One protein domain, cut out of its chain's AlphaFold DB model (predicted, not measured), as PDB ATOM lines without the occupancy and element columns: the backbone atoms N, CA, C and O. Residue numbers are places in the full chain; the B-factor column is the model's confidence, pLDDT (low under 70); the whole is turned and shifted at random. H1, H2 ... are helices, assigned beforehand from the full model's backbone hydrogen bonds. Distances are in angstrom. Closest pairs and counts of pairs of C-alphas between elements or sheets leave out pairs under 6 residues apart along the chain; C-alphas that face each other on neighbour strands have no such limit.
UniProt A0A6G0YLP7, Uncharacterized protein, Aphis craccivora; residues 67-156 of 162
ATOM      1  N   PHE A  67      39.650 -23.704   8.611       84.75
ATOM      2  CA  PHE A  67      40.833 -24.518   8.857       84.75
ATOM      3  C   PHE A  67      42.068 -23.631   9.105       84.75
ATOM      4  O   PHE A  67      42.914 -23.443   8.231       84.75
ATOM      5  N   SER A  68      42.142 -23.039  10.298       84.56
ATOM      6  CA  SER A  68      43.192 -22.103  10.710       84.56
ATOM      7  C   SER A  68      43.661 -22.383  12.137       84.56
ATOM      8  O   SER A  68      42.924 -22.914  12.964       84.56
ATOM      9  N   HIS A  69      44.905 -22.008  12.436       85.06
ATOM     10  CA  HIS A  69      45.489 -22.128  13.773       85.06
ATOM     11  C   HIS A  69      45.219 -20.910  14.669       85.06
ATOM     12  O   HIS A  69      45.692 -20.874  15.801       85.06
ATOM     13  N   SER A  70      44.507 -19.897  14.168       80.75
ATOM     14  CA  SER A  70      44.276 -18.647  14.893       80.75
ATOM     15  C   SER A  70      43.229 -18.789  16.001       80.75
ATOM     16  O   SER A  70      42.120 -19.272  15.780       80.75
ATOM     17  N   THR A  71      43.545 -18.278  17.190       71.75
ATOM     18  CA  THR A  71      42.635 -18.209  18.347       71.75
ATOM     19  C   THR A  71      41.710 -16.988  18.332       71.75
ATOM     20  O   THR A  71      40.801 -16.887  19.160       71.75
ATOM     21  N   PHE A  72      41.877 -16.085  17.362       66.19
ATOM     22  CA  PHE A  72      41.100 -14.846  17.240       66.19
ATOM     23  C   PHE A  72      39.631 -15.050  16.826       66.19
ATOM     24  O   PHE A  72      38.873 -14.084  16.811       66.19
ATOM     25  N   ARG A  73      39.200 -16.282  16.524       62.25
ATOM     26  CA  ARG A  73      37.831 -16.589  16.065       62.25
ATOM     27  C   ARG A  73      36.839 -16.961  17.179       62.25
ATOM     28  O   ARG A  73      35.736 -17.399  16.879       62.25
ATOM     29  N   SER A  74      37.202 -16.804  18.454       63.88
ATOM     30  CA  SER A  74      36.280 -17.106  19.561       63.88
ATOM     31  C   SER A  74      35.302 -15.956  19.847       63.88
ATOM     32  O   SER A  74      35.694 -14.790  19.914       63.88
ATOM     33  N   THR A  75      34.028 -16.290  20.086       68.31
ATOM     34  CA  THR A  75      32.994 -15.357  20.580       68.31
ATOM     35  C   THR A  75      33.274 -14.864  21.999       68.31
ATOM     36  O   THR A  75      32.658 -13.894  22.435       68.31
ATOM     37  N   ASN A  76      34.261 -15.451  22.685       75.06
ATOM     38  CA  ASN A  76      34.708 -15.089  24.030       75.06
ATOM     39  C   ASN A  76      34.910 -13.579  24.216       75.06
ATOM     40  O   ASN A  76      34.589 -13.041  25.273       75.06
ATOM     41  N   ASN A  77      35.431 -12.876  23.204       76.81
ATOM     42  CA  ASN A  77      35.625 -11.427  23.282       76.81
ATOM     43  C   ASN A  77      34.287 -10.672  23.304       76.81
ATOM     44  O   ASN A  77      34.107  -9.771  24.121       76.81
ATOM     45  N   CYS A  78      33.341 -11.055  22.442       83.44
ATOM     46  CA  CYS A  78      32.003 -10.469  22.391       83.44
ATOM     47  C   CYS A  78      31.188 -10.821  23.644       83.44
ATOM     48  O   CYS A  78      30.531  -9.955  24.213       83.44
ATOM     49  N   GLU A  79      31.268 -12.065  24.111       85.50
ATOM     50  CA  GLU A  79      30.626 -12.526  25.346       85.50
ATOM     51  C   GLU A  79      31.184 -11.801  26.570       85.50
ATOM     52  O   GLU A  79      30.422 -11.305  27.398       85.50
ATOM     53  N   SER A  80      32.511 -11.668  26.664       85.38
ATOM     54  CA  SER A  80      33.169 -10.922  27.738       85.38
ATOM     55  C   SER A  80      32.787  -9.445  27.711       85.38
ATOM     56  O   SER A  80      32.502  -8.874  28.764       85.38
ATOM     57  N   PHE A  81      32.729  -8.838  26.522       89.06
ATOM     58  CA  PHE A  81      32.254  -7.470  26.357       89.06
ATOM     59  C   PHE A  81      30.807  -7.321  26.830       89.06
ATOM     60  O   PHE A  81      30.548  -6.486  27.690       89.06
ATOM     61  N   ASN A  82      29.885  -8.144  26.325       90.00
ATOM     62  CA  ASN A  82      28.466  -8.071  26.674       90.00
ATOM     63  C   ASN A  82      28.243  -8.327  28.165       90.00
ATOM     64  O   ASN A  82      27.485  -7.604  28.800       90.00
ATOM     65  N   SER A  83      28.942  -9.304  28.743       91.38
ATOM     66  CA  SER A  83      28.906  -9.585  30.180       91.38
ATOM     67  C   SER A  83      29.380  -8.381  30.996       91.38
ATOM     68  O   SER A  83      28.679  -7.931  31.902       91.38
ATOM     69  N   LYS A  84      30.524  -7.786  30.625       91.06
ATOM     70  CA  LYS A  84      31.037  -6.579  31.283       91.06
ATOM     71  C   LYS A  84      30.077  -5.401  31.129       91.06
ATOM     72  O   LYS A  84      29.821  -4.717  32.110       91.06
ATOM     73  N   PHE A  85      29.569  -5.156  29.925       91.69
ATOM     74  CA  PHE A  85      28.672  -4.041  29.638       91.69
ATOM     75  C   PHE A  85      27.356  -4.169  30.394       91.69
ATOM     76  O   PHE A  85      26.961  -3.238  31.090       91.69
ATOM     77  N   ASN A  86      26.730  -5.343  30.344       90.94
ATOM     78  CA  ASN A  86      25.500  -5.613  31.077       90.94
ATOM     79  C   ASN A  86      25.720  -5.526  32.592       90.94
ATOM     80  O   ASN A  86      24.862  -5.007  33.295       90.94
ATOM     81  N   GLY A  87      26.887  -5.948  33.090       91.06
ATOM     82  CA  GLY A  87      27.251  -5.841  34.504       91.06
ATOM     83  C   GLY A  87      27.416  -4.409  35.031       91.06
ATOM     84  O   GLY A  87      27.443  -4.224  36.244       91.06
ATOM     85  N   ILE A  88      27.514  -3.393  34.162       92.31
ATOM     86  CA  ILE A  88      27.540  -1.978  34.577       92.31
ATOM     87  C   ILE A  88      26.134  -1.494  34.964       92.31
ATOM     88  O   ILE A  88      25.989  -0.590  35.790       92.31
ATOM     89  N   PHE A  89      25.085  -2.076  34.380       92.81
ATOM     90  CA  PHE A  89      23.715  -1.636  34.600       92.81
ATOM     91  C   PHE A  89      23.062  -2.404  35.751       92.81
ATOM     92  O   PHE A  89      22.876  -3.613  35.692       92.81
ATOM     93  N   TYR A  90      22.637  -1.675  36.784       85.62
ATOM     94  CA  TYR A  90      21.877  -2.236  37.911       85.62
ATOM     95  C   TYR A  90      20.361  -2.324  37.649       85.62
ATOM     96  O   TYR A  90      19.625  -2.876  38.461       85.62
ATOM     97  N   HIS A  91      19.887  -1.761  36.532       83.38
ATOM     98  CA  HIS A  91      18.476  -1.717  36.142       83.38
ATOM     99  C   HIS A  91      18.334  -2.126  34.676       83.38
ATOM    100  O   HIS A  91      19.190  -1.791  33.861       83.38
ATOM    101  N   ALA A  92      17.219  -2.776  34.326       85.31
ATOM    102  CA  ALA A  92      16.934  -3.184  32.946       85.31
ATOM    103  C   ALA A  92      16.794  -1.994  31.973       85.31
ATOM    104  O   ALA A  92      17.051  -2.134  30.779       85.31
ATOM    105  N   HIS A  93      16.408  -0.820  32.486       87.50
ATOM    106  CA  HIS A  93      16.181   0.395  31.700       87.50
ATOM    107  C   HIS A  93      16.910   1.593  32.332       87.50
ATOM    108  O   HIS A  93      16.281   2.416  33.003       87.50
ATOM    109  N   PRO A  94      18.244   1.687  32.180       89.62
ATOM    110  CA  PRO A  94      19.005   2.840  32.648       89.62
ATOM    111  C   PRO A  94      18.588   4.098  31.877       89.62
ATOM    112  O   PRO A  94      18.235   4.035  30.697       89.62
ATOM    113  N   ASN A  95      18.650   5.262  32.523       94.00
ATOM    114  CA  ASN A  95      18.408   6.512  31.808       94.00
ATOM    115  C   ASN A  95      19.565   6.830  30.842       94.00
ATOM    116  O   ASN A  95      20.673   6.297  30.965       94.00
ATOM    117  N   ILE A  96      19.320   7.736  29.891       94.94
ATOM    118  CA  ILE A  96      20.291   8.057  28.837       94.94
ATOM    119  C   ILE A  96      21.636   8.561  29.382       94.94
ATOM    120  O   ILE A  96      22.679   8.251  28.815       94.94
ATOM    121  N   TYR A  97      21.644   9.274  30.511       94.81
ATOM    122  CA  TYR A  97      22.880   9.766  31.123       94.81
ATOM    123  C   TYR A  97      23.719   8.618  31.690       94.81
ATOM    124  O   TYR A  97      24.914   8.539  31.416       94.81
ATOM    125  N   GLN A  98      23.093   7.684  32.409       92.69
ATOM    126  CA  GLN A  98      23.758   6.480  32.919       92.69
ATOM    127  C   GLN A  98      24.315   5.618  31.783       92.69
ATOM    128  O   GLN A  98      25.424   5.097  31.882       92.69
ATOM    129  N   PHE A  99      23.565   5.501  30.687       93.94
ATOM    130  CA  PHE A  99      24.007   4.783  29.497       93.94
ATOM    131  C   PHE A  99      25.246   5.424  28.861       93.94
ATOM    132  O   PHE A  99      26.224   4.734  28.575       93.94
ATOM    133  N   ILE A 100      25.244   6.750  28.694       95.69
ATOM    134  CA  ILE A 100      26.390   7.492  28.151       95.69
ATOM    135  C   ILE A 100      27.629   7.327  29.042       95.69
ATOM    136  O   ILE A 100      28.724   7.106  28.524       95.69
ATOM    137  N   GLU A 101      27.481   7.395  30.365       94.88
ATOM    138  CA  GLU A 101      28.608   7.205  31.286       94.88
ATOM    139  C   GLU A 101      29.179   5.780  31.218       94.88
ATOM    140  O   GLU A 101      30.400   5.609  31.172       94.88
ATOM    141  N   ALA A 102      28.327   4.757  31.100       94.06
ATOM    142  CA  ALA A 102      28.767   3.377  30.892       94.06
ATOM    143  C   ALA A 102      29.574   3.213  29.590       94.06
ATOM    144  O   ALA A 102      30.621   2.558  29.585       94.06
ATOM    145  N   LEU A 103      29.131   3.847  28.497       94.88
ATOM    146  CA  LEU A 103      29.857   3.835  27.223       94.88
ATOM    147  C   LEU A 103      31.221   4.519  27.331       94.88
ATOM    148  O   LEU A 103      32.222   3.957  26.882       94.88
ATOM    149  N   LYS A 104      31.289   5.698  27.963       96.12
ATOM    150  CA  LYS A 104      32.560   6.402  28.200       96.12
ATOM    151  C   LYS A 104      33.521   5.553  29.027       96.12
ATOM    152  O   LYS A 104      34.699   5.471  28.686       96.12
ATOM    153  N   TYR A 105      33.024   4.899  30.076       95.44
ATOM    154  CA  TYR A 105      33.823   4.014  30.919       95.44
ATOM    155  C   TYR A 105      34.409   2.841  30.124       95.44
ATOM    156  O   TYR A 105      35.612   2.587  30.193       95.44
ATOM    157  N   ILE A 106      33.586   2.148  29.330       94.31
ATOM    158  CA  ILE A 106      34.058   1.056  28.469       94.31
ATOM    159  C   ILE A 106      35.113   1.554  27.492       94.31
ATOM    160  O   ILE A 106      36.163   0.930  27.360       94.31
ATOM    161  N   GLN A 107      34.853   2.683  26.833       93.56
ATOM    162  CA  GLN A 107      35.787   3.271  25.885       93.56
ATOM    163  C   GLN A 107      37.139   3.552  26.556       93.56
ATOM    164  O   GLN A 107      38.177   3.152  26.027       93.56
ATOM    165  N   GLN A 108      37.144   4.179  27.734       94.62
ATOM    166  CA  GLN A 108      38.362   4.446  28.503       94.62
ATOM    167  C   GLN A 108      39.108   3.157  28.878       94.62
ATOM    168  O   GLN A 108      40.310   3.059  28.628       94.62
ATOM    169  N   ASP A 109      38.415   2.152  29.416       91.44
ATOM    170  CA  ASP A 109      39.008   0.859  29.782       91.44
ATOM    171  C   ASP A 109      39.634   0.147  28.572       91.44
ATOM    172  O   ASP A 109      40.757  -0.358  28.655       91.44
ATOM    173  N   SER A 110      38.950   0.155  27.426       88.81
ATOM    174  CA  SER A 110      39.467  -0.392  26.172       88.81
ATOM    175  C   SER A 110      40.715   0.349  25.695       88.81
ATOM    176  O   SER A 110      41.695  -0.298  25.329       88.81
ATOM    177  N   TYR A 111      40.732   1.686  25.743       91.69
ATOM    178  CA  TYR A 111      41.918   2.468  25.379       91.69
ATOM    179  C   TYR A 111      43.109   2.187  26.295       91.69
ATOM    180  O   TYR A 111      44.233   2.067  25.806       91.69
ATOM    181  N   ILE A 112      42.881   2.053  27.604       90.31
ATOM    182  CA  ILE A 112      43.931   1.714  28.571       90.31
ATOM    183  C   ILE A 112      44.520   0.337  28.248       90.31
ATOM    184  O   ILE A 112      45.741   0.191  28.185       90.31
ATOM    185  N   LYS A 113      43.671  -0.664  27.986       85.50
ATOM    186  CA  LYS A 113      44.103  -2.022  27.617       85.50
ATOM    187  C   LYS A 113      44.817  -2.088  26.272       85.50
ATOM    188  O   LYS A 113      45.725  -2.889  26.118       85.50
ATOM    189  N   LEU A 114      44.413  -1.271  25.303       84.94
ATOM    190  CA  LEU A 114      45.069  -1.217  23.997       84.94
ATOM    191  C   LEU A 114      46.455  -0.568  24.088       84.94
ATOM    192  O   LEU A 114      47.381  -0.976  23.394       84.94
ATOM    193  N   ARG A 115      46.593   0.459  24.935       85.56
ATOM    194  CA  ARG A 115      47.866   1.158  25.160       85.56
ATOM    195  C   ARG A 115      48.821   0.389  26.060       85.56
ATOM    196  O   ARG A 115      50.022   0.646  26.008       85.56
ATOM    197  N   SER A 116      48.329  -0.531  26.884       81.50
ATOM    198  CA  SER A 116      49.210  -1.435  27.607       81.50
ATOM    199  C   SER A 116      49.773  -2.469  26.628       81.50
ATOM    200  O   SER A 116      49.049  -3.086  25.850       81.50
ATOM    201  N   THR A 117      51.094  -2.652  26.615       63.34
ATOM    202  CA  THR A 117      51.742  -3.709  25.826       63.34
ATOM    203  C   THR A 117      51.368  -5.070  26.400       63.34
ATOM    204  O   THR A 117      52.084  -5.636  27.228       63.34
ATOM    205  N   ILE A 118      50.228  -5.606  25.974       64.19
ATOM    206  CA  ILE A 118      49.812  -6.963  26.303       64.19
ATOM    207  C   ILE A 118      50.574  -7.893  25.361       64.19
ATOM    208  O   ILE A 118      50.177  -8.115  24.218       64.19
ATOM    209  N   LYS A 119      51.696  -8.445  25.835       64.38
ATOM    210  CA  LYS A 119      52.284  -9.619  25.181       64.38
ATOM    211  C   LYS A 119      51.213 -10.708  25.159       64.38
ATOM    212  O   LYS A 119      50.587 -10.969  26.192       64.38
ATOM    213  N   GLN A 120      50.997 -11.335  24.003       62.91
ATOM    214  CA  GLN A 120      50.158 -12.527  23.956       62.91
ATOM    215  C   GLN A 120      50.686 -13.521  24.989       62.91
ATOM    216  O   GLN A 120      51.895 -13.726  25.116       62.91
ATOM    217  N   ARG A 121      49.783 -14.085  25.791       66.88
ATOM    218  CA  ARG A 121      50.187 -15.011  26.847       66.88
ATOM    219  C   ARG A 121      50.837 -16.227  26.182       66.88
ATOM    220  O   ARG A 121      50.219 -16.828  25.308       66.88
ATOM    221  N   ASN A 122      52.034 -16.615  26.632       69.31
ATOM    222  CA  ASN A 122      52.790 -17.769  26.111       69.31
ATOM    223  C   ASN A 122      51.945 -19.046  25.861       69.31
ATOM    224  O   ASN A 122      52.184 -19.707  24.854       69.31
ATOM    225  N   PRO A 123      50.932 -19.394  26.688       71.88
ATOM    226  CA  PRO A 123      50.075 -20.555  26.428       71.88
ATOM    227  C   PRO A 123      49.211 -20.454  25.161       71.88
ATOM    228  O   PRO A 123      48.909 -21.477  24.554       71.88
ATOM    229  N   ILE A 124      48.799 -19.243  24.763       76.19
ATOM    230  CA  ILE A 124      48.010 -19.018  23.540       76.19
ATOM    231  C   ILE A 124      48.900 -19.263  22.324       76.19
ATOM    232  O   ILE A 124      48.543 -20.066  21.471       76.19
ATOM    233  N   LEU A 125      50.092 -18.660  22.311       78.88
ATOM    234  CA  LEU A 125      51.084 -18.852  21.252       78.88
ATOM    235  C   LEU A 125      51.456 -20.332  21.092       78.88
ATOM    236  O   LEU A 125      51.369 -20.868  19.996       78.88
ATOM    237  N   ALA A 126      51.738 -21.029  22.197       83.94
ATOM    238  CA  ALA A 126      52.050 -22.458  22.164       83.94
ATOM    239  C   ALA A 126      50.898 -23.315  21.602       83.94
ATOM    240  O   ALA A 126      51.135 -24.325  20.937       83.94
ATOM    241  N   LYS A 127      49.642 -22.926  21.865       84.19
ATOM    242  CA  LYS A 127      48.464 -23.585  21.294       84.19
ATOM    243  C   LYS A 127      48.361 -23.339  19.788       84.19
ATOM    244  O   LYS A 127      48.118 -24.294  19.051       84.19
ATOM    245  N   GLU A 128      48.550 -22.100  19.340       88.62
ATOM    246  CA  GLU A 128      48.544 -21.759  17.912       88.62
ATOM    247  C   GLU A 128      49.668 -22.477  17.161       88.62
ATOM    248  O   GLU A 128      49.406 -23.089  16.128       88.62
ATOM    249  N   ASP A 129      50.883 -22.489  17.710       90.19
ATOM    250  CA  ASP A 129      52.039 -23.169  17.120       90.19
ATOM    251  C   ASP A 129      51.801 -24.677  16.984       90.19
ATOM    252  O   ASP A 129      52.050 -25.252  15.922       90.19
ATOM    253  N   PHE A 130      51.241 -25.318  18.017       90.88
ATOM    254  CA  PHE A 130      50.879 -26.734  17.958       90.88
ATOM    255  C   PHE A 130      49.856 -27.013  16.850       90.88
ATOM    256  O   PHE A 130      50.046 -27.921  16.040       90.88
ATOM    257  N   ILE A 131      48.769 -26.236  16.790       90.69
ATOM    258  CA  ILE A 131      47.730 -26.430  15.770       90.69
ATOM    259  C   ILE A 131      48.319 -26.190  14.377       90.69
ATOM    260  O   ILE A 131      48.058 -26.972  13.464       90.69
ATOM    261  N   LYS A 132      49.161 -25.165  14.219       93.12
ATOM    262  CA  LYS A 132      49.849 -24.845  12.966       93.12
ATOM    263  C   LYS A 132      50.715 -26.003  12.479       93.12
ATOM    264  O   LYS A 132      50.638 -26.362  11.306       93.12
ATOM    265  N   GLU A 133      51.496 -26.613  13.368       94.62
ATOM    266  CA  GLU A 133      52.320 -27.780  13.044       94.62
ATOM    267  C   GLU A 133      51.459 -28.955  12.554       94.62
ATOM    268  O   GLU A 133      51.760 -29.572  11.530       94.62
ATOM    269  N   LYS A 134      50.356 -29.253  13.250       93.88
ATOM    270  CA  LYS A 134      49.460 -30.359  12.875       93.88
ATOM    271  C   LYS A 134      48.723 -30.097  11.566       93.88
ATOM    272  O   LYS A 134      48.630 -31.000  10.737       93.88
ATOM    273  N   ILE A 135      48.264 -28.863  11.353       93.75
ATOM    274  CA  ILE A 135      47.682 -28.416  10.083       93.75
ATOM    275  C   ILE A 135      48.682 -28.637   8.945       93.75
ATOM    276  O   ILE A 135      48.324 -29.219   7.925       93.75
ATOM    277  N   TYR A 136      49.945 -28.240   9.129       95.56
ATOM    278  CA  TYR A 136      50.986 -28.429   8.121       95.56
ATOM    279  C   TYR A 136      51.219 -29.910   7.791       95.56
ATOM    280  O   TYR A 136      51.254 -30.280   6.616       95.56
ATOM    281  N   LYS A 137      51.331 -30.776   8.806       95.62
ATOM    282  CA  LYS A 137      51.501 -32.228   8.615       95.62
ATOM    283  C   LYS A 137      50.339 -32.847   7.837       95.62
ATOM    284  O   LYS A 137      50.565 -33.671   6.956       95.62
ATOM    285  N   TYR A 138      49.109 -32.430   8.127       95.50
ATOM    286  CA  TYR A 138      47.932 -32.907   7.407       95.50
ATOM    287  C   TYR A 138      47.911 -32.415   5.953       95.50
ATOM    288  O   TYR A 138      47.784 -33.221   5.035       95.50
ATOM    289  N   SER A 139      48.122 -31.115   5.723       94.19
ATOM    290  CA  SER A 139      48.137 -30.525   4.376       94.19
ATOM    291  C   SER A 139      49.258 -31.076   3.489       94.19
ATOM    292  O   SER A 139      49.099 -31.160   2.276       94.19
ATOM    293  N   SER A 140      50.384 -31.479   4.084       96.19
ATOM    294  CA  SER A 140      51.498 -32.138   3.386       96.19
ATOM    295  C   SER A 140      51.335 -33.658   3.254       96.19
ATOM    296  O   SER A 140      52.259 -34.330   2.803       96.19
ATOM    297  N   SER A 141      50.169 -34.209   3.616       94.81
ATOM    298  CA  SER A 141      49.854 -35.647   3.572       94.81
ATOM    299  C   SER A 141      50.799 -36.535   4.394       94.81
ATOM    300  O   SER A 141      50.919 -37.727   4.126       94.81
ATOM    301  N   GLN A 142      51.462 -35.977   5.414       95.69
ATOM    302  CA  GLN A 142      52.319 -36.737   6.335       95.69
ATOM    303  C   GLN A 142      51.511 -37.524   7.369       95.69
ATOM    304  O   GLN A 142      52.003 -38.505   7.916       95.69
ATOM    305  N   ILE A 143      50.286 -37.074   7.654       95.88
ATOM    306  CA  ILE A 143      49.341 -37.740   8.550       95.88
ATOM    307  C   ILE A 143      47.980 -37.861   7.870       95.88
ATOM    308  O   ILE A 143      47.566 -37.000   7.090       95.88
ATOM    309  N   SER A 144      47.258 -38.924   8.197       95.50
ATOM    310  CA  SER A 144      45.883 -39.134   7.764       95.50
ATOM    311  C   SER A 144      44.911 -38.191   8.481       95.50
ATOM    312  O   SER A 144      45.178 -37.655   9.560       95.50
ATOM    313  N   ARG A 145      43.708 -38.040   7.913       93.69
ATOM    314  CA  ARG A 145      42.617 -37.280   8.544       93.69
ATOM    315  C   ARG A 145      42.272 -37.820   9.935       93.69
ATOM    316  O   ARG A 145      42.001 -37.038  10.840       93.69
ATOM    317  N   LEU A 146      42.277 -39.145  10.106       93.25
ATOM    318  CA  LEU A 146      41.965 -39.773  11.388       93.25
ATOM    319  C   LEU A 146      43.031 -39.449  12.442       93.25
ATOM    320  O   LEU A 146      42.685 -39.149  13.583       93.25
ATOM    321  N   GLU A 147      44.308 -39.483  12.065       92.62
ATOM    322  CA  GLU A 147      45.417 -39.115  12.953       92.62
ATOM    323  C   GLU A 147      45.348 -37.641  13.342       92.62
ATOM    324  O   GLU A 147      45.397 -37.334  14.530       92.62
ATOM    325  N   PHE A 148      45.116 -36.743  12.380       92.75
ATOM    326  CA  PHE A 148      44.940 -35.317  12.656       92.75
ATOM    327  C   PHE A 148      43.817 -35.060  13.674       92.75
ATOM    328  O   PHE A 148      44.022 -34.366  14.672       92.75
ATOM    329  N   VAL A 149      42.638 -35.659  13.464       91.06
ATOM    330  CA  VAL A 149      41.491 -35.505  14.374       91.06
ATOM    331  C   VAL A 149      41.828 -36.026  15.770       91.06
ATOM    332  O   VAL A 149      41.521 -35.348  16.752       91.06
ATOM    333  N   LYS A 150      42.482 -37.189  15.886       90.12
ATOM    334  CA  LYS A 150      42.908 -37.741  17.182       90.12
ATOM    335  C   LYS A 150      43.870 -36.791  17.896       90.12
ATOM    336  O   LYS A 150      43.627 -36.424  19.042       90.12
ATOM    337  N   GLU A 151      44.930 -36.356  17.225       89.62
ATOM    338  CA  GLU A 151      45.955 -35.502  17.833       89.62
ATOM    339  C   GLU A 151      45.405 -34.147  18.303       89.62
ATOM    340  O   GLU A 151      45.805 -33.659  19.361       89.62
ATOM    341  N   ILE A 152      44.468 -33.551  17.558       87.81
ATOM    342  CA  ILE A 152      43.835 -32.277  17.926       87.81
ATOM    343  C   ILE A 152      42.813 -32.452  19.056       87.81
ATOM    344  O   ILE A 152      42.806 -31.657  19.997       87.81
ATOM    345  N   SER A 153      41.968 -33.487  18.994       84.44
ATOM    346  CA  SER A 153      40.839 -33.656  19.925       84.44
ATOM    347  C   SER A 153      41.291 -33.933  21.359       84.44
ATOM    348  O   SER A 153      40.683 -33.437  22.305       84.44
ATOM    349  N   PHE A 154      42.373 -34.696  21.544       76.38
ATOM    350  CA  PHE A 154      42.841 -35.075  22.882       76.38
ATOM    351  C   PHE A 154      43.786 -34.052  23.522       76.38
ATOM    352  O   PHE A 154      43.921 -34.038  24.741       76.38
ATOM    353  N   LYS A 155      44.413 -33.163  22.741       76.69
ATOM    354  CA  LYS A 155      45.427 -32.226  23.256       76.69
ATOM    355  C   LYS A 155      44.887 -31.236  24.293       76.69
ATOM    356  O   LYS A 155      45.639 -30.818  25.171       76.69
ATOM    357  N   PHE A 156      43.622 -30.831  24.165       73.25
ATOM    358  CA  PHE A 156      43.014 -29.778  24.990       73.25
ATOM    359  C   PHE A 156      41.913 -30.280  25.922       73.25
ATOM    360  O   PHE A 156      41.294 -29.469  26.607       73.25
TER     361      PHE A 156
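What this domain is: This is residues 67 to 156 of the 162 residues of an uncharacterized protein of Aphis craccivora (UniProt A0A6G0YLP7). Two helix pairs sit at opposite ends of a long, open frame: first H1 and H2, a loose V that does not close into a firm pair, then H3 and H4, a helical hairpin. The short link of residues 116 to 121 joins them, and little fills the space between. The printed part has 90 residues, with four named helices in the order H1, H2, H3, H4 and no named strand; the class is all helix. It is extended, with a radius of gyration of the C-alphas of 20.0 A and spans of 60 by 30 by 17 A.

How they stand to each other: Look first at H1, residues 76 to 86, and H2, residues 96 to 115: they are close but not clearly touching, and their closest C-alphas, of Phe 85 and Ile 106, are 7.5 A apart. They run opposite ways at a steep tilt of 37 degrees, only just steep. Then compare H3, residues 122 to 139, with H4, residues 145 to 155: this hairpin touches through residues 131 to 138 of H3 alone, with the closest C-alphas, of Tyr 138 and Phe 148, 6.5 A apart. They run opposite ways at a shallow tilt of 11 degrees. H2 and H3 are apart. Every O i to N i+4 pair is within hydrogen-bond range in H1, H2 and H3; in H4, 6 of 7 are.

Where its parts are: Find C-alpha 76 at (34.708, -15.089, 24.030), where H1 begins its 15.0 A. H2 runs 28.7 A and H3 25.6 A. H4, 15.8 A long, ends at C-alpha 155, (45.427, -32.226, 23.256).

The domain as a whole: The farthest C-alphas, of Asn 95 and Gln 142, are 60.6 A apart. The printed part has no cut and no long link. Residues 72 to 75 and 117 to 122 have pLDDT under 70.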